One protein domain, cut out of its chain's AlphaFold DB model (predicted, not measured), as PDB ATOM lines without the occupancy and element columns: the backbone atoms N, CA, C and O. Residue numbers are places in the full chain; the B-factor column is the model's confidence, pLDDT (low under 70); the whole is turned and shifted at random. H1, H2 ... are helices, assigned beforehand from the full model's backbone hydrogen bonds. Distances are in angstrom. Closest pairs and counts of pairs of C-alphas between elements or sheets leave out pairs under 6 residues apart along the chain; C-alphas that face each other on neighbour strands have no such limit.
ATOM      1  N   LYS A   2      88.893 -17.112-109.842       62.34
ATOM      2  CA  LYS A   2      88.457 -18.431-109.329       62.34
ATOM      3  C   LYS A   2      89.482 -19.147-108.422       62.34
ATOM      4  O   LYS A   2      89.116 -19.636-107.360       62.34
ATOM      5  N   ASN A   3      90.775 -19.094-108.765       74.00
ATOM      6  CA  ASN A   3      91.833 -19.722-107.958       74.00
ATOM      7  C   ASN A   3      91.979 -19.086-106.570       74.00
ATOM      8  O   ASN A   3      92.094 -19.809-105.590       74.00
ATOM      9  N   ARG A   4      91.898 -17.753-106.445       83.94
ATOM     10  CA  ARG A   4      91.982 -17.073-105.137       83.94
ATOM     11  C   ARG A   4      90.834 -17.458-104.202       83.94
ATOM     12  O   ARG A   4      91.037 -17.532-102.996       83.94
ATOM     13  N   PHE A   5      89.648 -17.707-104.755       90.56
ATOM     14  CA  PHE A   5      88.491 -18.144-103.977       90.56
ATOM     15  C   PHE A   5      88.680 -19.571-103.450       90.56
ATOM     16  O   PHE A   5      88.494 -19.813-102.263       90.56
ATOM     17  N   LEU A   6      89.161 -20.483-104.302       93.00
ATOM     18  CA  LEU A   6      89.476 -21.854-103.899       93.00
ATOM     19  C   LEU A   6      90.558 -21.900-102.809       93.00
ATOM     20  O   LEU A   6      90.408 -22.619-101.829       93.00
ATOM     21  N   HIS A   7      91.607 -21.079-102.936       92.62
ATOM     22  CA  HIS A   7      92.660 -20.986-101.919       92.62
ATOM     23  C   HIS A   7      92.128 -20.448-100.589       92.62
ATOM     24  O   HIS A   7      92.538 -20.928 -99.540       92.62
ATOM     25  N   LYS A   8      91.191 -19.490-100.609       94.25
ATOM     26  CA  LYS A   8      90.530 -19.009 -99.386       94.25
ATOM     27  C   LYS A   8      89.704 -20.099 -98.709       94.25
ATOM     28  O   LYS A   8      89.800 -20.243 -97.496       94.25
ATOM     29  N   ILE A   9      88.926 -20.861 -99.477       94.94
ATOM     30  CA  ILE A   9      88.147 -21.982 -98.934       94.94
ATOM     31  C   ILE A   9      89.088 -23.010 -98.309       94.94
ATOM     32  O   ILE A   9      88.892 -23.403 -97.163       94.94
ATOM     33  N   LEU A  10      90.140 -23.396 -99.035       95.62
ATOM     34  CA  LEU A  10      91.122 -24.359 -98.553       95.62
ATOM     35  C   LEU A  10      91.835 -23.856 -97.291       95.62
ATOM     36  O   LEU A  10      92.002 -24.617 -96.347       95.62
ATOM     37  N   ALA A  11      92.200 -22.573 -97.242       95.81
ATOM     38  CA  ALA A  11      92.831 -21.970 -96.074       95.81
ATOM     39  C   ALA A  11      91.917 -21.990 -94.842       95.81
ATOM     40  O   ALA A  11      92.380 -22.325 -93.758       95.81
ATOM     41  N   ILE A  12      90.625 -21.683 -94.999       96.81
ATOM     42  CA  ILE A  12      89.654 -21.742 -93.894       96.81
ATOM     43  C   ILE A  12      89.460 -23.187 -93.421       96.81
ATOM     44  O   ILE A  12      89.415 -23.440 -92.220       96.81
ATOM     45  N   LEU A  13      89.380 -24.139 -94.351       96.62
ATOM     46  CA  LEU A  13      89.195 -25.552 -94.030       96.62
ATOM     47  C   LEU A  13      90.417 -26.105 -93.287       96.62
ATOM     48  O   LEU A  13      90.276 -26.711 -92.227       96.62
ATOM     49  N   LEU A  14      91.620 -25.823 -93.792       96.50
ATOM     50  CA  LEU A  14      92.871 -26.190 -93.130       96.50
ATOM     51  C   LEU A  14      92.994 -25.533 -91.759       96.50
ATOM     52  O   LEU A  14      93.383 -26.213 -90.817       96.50
ATOM     53  N   LEU A  15      92.621 -24.257 -91.628       96.62
ATOM     54  CA  LEU A  15      92.616 -23.571 -90.339       96.62
ATOM     55  C   LEU A  15      91.704 -24.284 -89.338       96.62
ATOM     56  O   LEU A  15      92.140 -24.517 -88.219       96.62
ATOM     57  N   GLY A  16      90.492 -24.672 -89.746       94.69
ATOM     58  CA  GLY A  16      89.548 -25.408 -88.897       94.69
ATOM     59  C   GLY A  16      90.059 -26.787 -88.471       94.69
ATOM     60  O   GLY A  16      89.932 -27.164 -87.308       94.69
ATOM     61  N   VAL A  17      90.679 -27.535 -89.389       94.44
ATOM     62  CA  VAL A  17      91.298 -28.833 -89.065       94.44
ATOM     63  C   VAL A  17      92.459 -28.644 -88.091       94.44
ATOM     64  O   VAL A  17      92.591 -29.407 -87.135       94.44
ATOM     65  N   PHE A  18      93.287 -27.624 -88.318       94.75
ATOM     66  CA  PHE A  18      94.439 -27.349 -87.473       94.75
ATOM     67  C   PHE A  18      94.004 -26.937 -86.069       94.75
ATOM     68  O   PHE A  18      94.464 -27.535 -85.103       94.75
ATOM     69  N   THR A  19      93.066 -25.993 -85.948       92.06
ATOM     70  CA  THR A  19      92.551 -25.563 -84.645       92.06
ATOM     71  C   THR A  19      91.904 -26.718 -83.896       92.06
ATOM     72  O   THR A  19      92.232 -26.909 -82.728       92.06
ATOM     73  N   PHE A  20      91.071 -27.537 -84.545       87.94
ATOM     74  CA  PHE A  20      90.455 -28.701 -83.899       87.94
ATOM     75  C   PHE A  20      91.495 -29.713 -83.396       87.94
ATOM     76  O   PHE A  20      91.364 -30.222 -82.289       87.94
ATOM     77  N   ASN A  21      92.550 -29.972 -84.174       85.88
ATOM     78  CA  ASN A  21      93.609 -30.905 -83.786       85.88
ATOM     79  C   ASN A  21      94.478 -30.354 -82.640       85.88
ATOM     80  O   ASN A  21      94.841 -31.089 -81.726       85.88
ATOM     81  N   THR A  22      94.773 -29.051 -82.651       87.56
ATOM     82  CA  THR A  22      95.582 -28.410 -81.600       87.56
ATOM     83  C   THR A  22      94.803 -28.092 -80.325       87.56
ATOM     84  O   THR A  22      95.416 -27.837 -79.292       87.56
ATOM     85  N   THR A  23      93.467 -28.063 -80.379       86.69
ATOM     86  CA  THR A  23      92.645 -27.755 -79.204       86.69
ATOM     87  C   THR A  23      92.682 -28.941 -78.237       86.69
ATOM     88  O   THR A  23      92.372 -30.063 -78.647       86.69
ATOM     89  N   PRO A  24      93.024 -28.734 -76.950       81.88
ATOM     90  CA  PRO A  24      92.973 -29.801 -75.962       81.88
ATOM     91  C   PRO A  24      91.572 -30.407 -75.894       81.88
ATOM     92  O   PRO A  24      90.566 -29.696 -75.837       81.88
ATOM     93  N   ARG A  25      91.512 -31.742 -75.883       75.81
ATOM     94  CA  ARG A  25      90.251 -32.495 -75.922       75.81
ATOM     95  C   ARG A  25      89.318 -32.149 -74.765       75.81
ATOM     96  O   ARG A  25      88.110 -32.213 -74.936       75.81
ATOM     97  N   GLU A  26      89.858 -31.729 -73.627       72.00
ATOM     98  CA  GLU A  26      89.084 -31.295 -72.460       72.00
ATOM     99  C   GLU A  26      88.138 -30.130 -72.773       72.00
ATOM    100  O   GLU A  26      86.961 -30.182 -72.419       72.00
ATOM    101  N   PHE A  27      88.593 -29.132 -73.537       76.56
ATOM    102  CA  PHE A  27      87.746 -28.004 -73.933       76.56
ATOM    103  C   PHE A  27      86.665 -28.418 -74.933       76.56
ATOM    104  O   PHE A  27      85.526 -27.970 -74.841       76.56
ATOM    105  N   ILE A  28      86.995 -29.310 -75.873       76.94
ATOM    106  CA  ILE A  28      86.019 -29.857 -76.828       76.94
ATOM    107  C   ILE A  28      84.955 -30.661 -76.067       76.94
ATOM    108  O   ILE A  28      83.760 -30.518 -76.309       76.94
ATOM    109  N   HIS A  29      85.388 -31.470 -75.106       72.50
ATOM    110  CA  HIS A  29      84.508 -32.256 -74.257       72.50
ATOM    111  C   HIS A  29      83.551 -31.368 -73.444       72.50
ATOM    112  O   HIS A  29      82.345 -31.605 -73.463       72.50
ATOM    113  N   GLN A  30      84.052 -30.310 -72.800       72.50
ATOM    114  CA  GLN A  30      83.218 -29.378 -72.029       72.50
ATOM    115  C   GLN A  30      82.180 -28.644 -72.891       72.50
ATOM    116  O   GLN A  30      81.052 -28.452 -72.450       72.50
ATOM    117  N   VAL A  31      82.535 -28.245 -74.116       74.12
ATOM    118  CA  VAL A  31      81.633 -27.471 -74.989       74.12
ATOM    119  C   VAL A  31      80.576 -28.347 -75.668       74.12
ATOM    120  O   VAL A  31      79.462 -27.879 -75.897       74.12
ATOM    121  N   PHE A  32      80.901 -29.598 -76.008       72.12
ATOM    122  CA  PHE A  32      80.041 -30.426 -76.862       72.12
ATOM    123  C   PHE A  32      79.397 -31.635 -76.177       72.12
ATOM    124  O   PHE A  32      78.488 -32.214 -76.774       72.12
ATOM    125  N   MET A  33      79.841 -32.056 -74.985       66.94
ATOM    126  CA  MET A  33      79.404 -33.340 -74.410       66.94
ATOM    127  C   MET A  33      78.599 -33.275 -73.108       66.94
ATOM    128  O   MET A  33      78.158 -34.334 -72.676       66.94
ATOM    129  N   ASP A  34      78.352 -32.100 -72.513       61.38
ATOM    130  CA  ASP A  34      77.535 -31.898 -71.287       61.38
ATOM    131  C   ASP A  34      77.686 -33.019 -70.229       61.38
ATOM    132  O   ASP A  34      76.740 -33.494 -69.598       61.38
ATOM    133  N   HIS A  35      78.914 -33.518 -70.090       62.12
ATOM    134  CA  HIS A  35      79.271 -34.590 -69.181       62.12
ATOM    135  C   HIS A  35      80.048 -33.958 -68.035       62.12
ATOM    136  O   HIS A  35      81.196 -33.538 -68.191       62.12
ATOM    137  N   HIS A  36      79.402 -33.870 -66.874       57.38
ATOM    138  CA  HIS A  36      80.112 -33.658 -65.625       57.38
ATOM    139  C   HIS A  36      80.993 -34.874 -65.367       57.38
ATOM    140  O   HIS A  36      80.493 -35.994 -65.316       57.38
ATOM    141  N   ASP A  37      82.289 -34.620 -65.180       53.28
ATOM    142  CA  ASP A  37      83.346 -35.608 -64.920       53.28
ATOM    143  C   ASP A  37      83.064 -36.495 -63.689       53.28
ATOM    144  O   ASP A  37      83.739 -37.487 -63.423       53.28
ATOM    145  N   THR A  38      82.032 -36.147 -62.920       53.50
ATOM    146  CA  THR A  38      81.553 -36.892 -61.766       53.50
ATOM    147  C   THR A  38      80.031 -37.004 -61.828       53.50
ATOM    148  O   THR A  38      79.303 -36.040 -61.595       53.50
ATOM    149  N   SER A  51      83.187 -47.433 -53.991       54.12
ATOM    150  CA  SER A  51      82.885 -46.370 -54.948       54.12
ATOM    151  C   SER A  51      82.461 -47.023 -56.268       54.12
ATOM    152  O   SER A  51      83.145 -47.917 -56.781       54.12
ATOM    153  N   THR A  52      81.288 -46.646 -56.784       55.88
ATOM    154  CA  THR A  52      80.843 -47.078 -58.112       55.88
ATOM    155  C   THR A  52      81.926 -46.729 -59.121       55.88
ATOM    156  O   THR A  52      82.479 -45.638 -59.040       55.88
ATOM    157  N   LYS A  53      82.236 -47.636 -60.060       57.94
ATOM    158  CA  LYS A  53      83.293 -47.445 -61.067       57.94
ATOM    159  C   LYS A  53      83.220 -46.025 -61.651       57.94
ATOM    160  O   LYS A  53      82.315 -45.736 -62.430       57.94
ATOM    161  N   HIS A  54      84.170 -45.163 -61.281       55.44
ATOM    162  CA  HIS A  54      84.338 -43.856 -61.907       55.44
ATOM    163  C   HIS A  54      84.806 -44.108 -63.340       55.44
ATOM    164  O   HIS A  54      85.932 -44.547 -63.574       55.44
ATOM    165  N   VAL A  55      83.906 -43.914 -64.302       55.38
ATOM    166  CA  VAL A  55      84.229 -44.003 -65.725       55.38
ATOM    167  C   VAL A  55      84.462 -42.583 -66.212       55.38
ATOM    168  O   VAL A  55      83.510 -41.863 -66.501       55.38
ATOM    169  N   HIS A  56      85.728 -42.173 -66.285       58.19
ATOM    170  CA  HIS A  56      86.082 -40.943 -66.986       58.19
ATOM    171  C   HIS A  56      85.797 -41.091 -68.483       58.19
ATOM    172  O   HIS A  56      85.825 -42.189 -69.045       58.19
ATOM    173  N   CYS A  57      85.506 -39.973 -69.147       60.84
ATOM    174  CA  CYS A  57      85.083 -39.999 -70.540       60.84
ATOM    175  C   CYS A  57      86.173 -40.580 -71.452       60.84
ATOM    176  O   CYS A  57      87.270 -40.029 -71.561       60.84
ATOM    177  N   GLN A  58      85.833 -41.643 -72.190       61.28
ATOM    178  CA  GLN A  58      86.727 -42.326 -73.136       61.28
ATOM    179  C   GLN A  58      87.335 -41.370 -74.181       61.28
ATOM    180  O   GLN A  58      88.455 -41.569 -74.641       61.28
ATOM    181  N   PHE A  59      86.633 -40.280 -74.504       66.06
ATOM    182  CA  PHE A  59      87.107 -39.215 -75.392       66.06
ATOM    183  C   PHE A  59      88.402 -38.532 -74.906       66.06
ATOM    184  O   PHE A  59      89.259 -38.166 -75.721       66.06
ATOM    185  N   LEU A  60      88.567 -38.396 -73.586       62.38
ATOM    186  CA  LEU A  60      89.752 -37.813 -72.953       62.38
ATOM    187  C   LEU A  60      90.869 -38.839 -72.718       62.38
ATOM    188  O   LEU A  60      91.965 -38.444 -72.340       62.38
ATOM    189  N   HIS A  61      90.610 -40.132 -72.961       58.12
ATOM    190  CA  HIS A  61      91.510 -41.242 -72.621       58.12
ATOM    191  C   HIS A  61      91.994 -41.224 -71.158       58.12
ATOM    192  O   HIS A  61      93.059 -41.747 -70.848       58.12
TER     193      HIS A  61
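Overview. This is residues 2 to 38 and 51 to 61 of the 112 residues of an uncharacterized protein of Chitinophaga sancti (UniProt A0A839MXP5). One long helix, H1, sticks out as a straight arm, and past its end a short helix, H2, is turned across it. Beyond H2 two stretches with no named element, residues 33 to 38 and 51 to 61, reach on away from the arm, so that arm and stretches together make the length. The printed part has 48 residues, with two named helices in the order H1, H2 and no named strand; its class is all helix. It is extended, with a radius of gyration of the C-alphas of 17.1 A, and spans 61 by 17 by 11 A.

Along the chain. Find C-alpha 2 at (88.457, -18.431, -109.329); from there H1, residues 2 to 22, runs 30.3 A to C-alpha 22 at (95.582, -28.410, -81.600). Next look at Arg 25, where H2, residues 25 to 32, begins; it ends with C-alpha 32 at (80.041, -30.426, -76.862).

Arrangement. Look first at residues 2 to 19 of H1, which stand free: no C-alpha 8 or more residues away along the chain comes within 10 A of them. Thr 23 and Pro 24 make the tight link from H1 to H2. The two helices are apart, but only just, with their closest C-alphas 8.4 A from each other. In H1 and H2 every O i to N i+4 pair is within hydrogen-bond range.

Size, cuts and confidence. The two C-alphas farthest apart are those of Lys 2 and Ser 51, at 61.4 A. Residues 39 to 50 are not printed, and C-alphas 38 and 51 are 11.8 A apart across this cut. In the B-factor column you will find pLDDT under 70 at residue 2, residues 33 to 38 and residues 51 to 61; the mean of the printed part is 76.3.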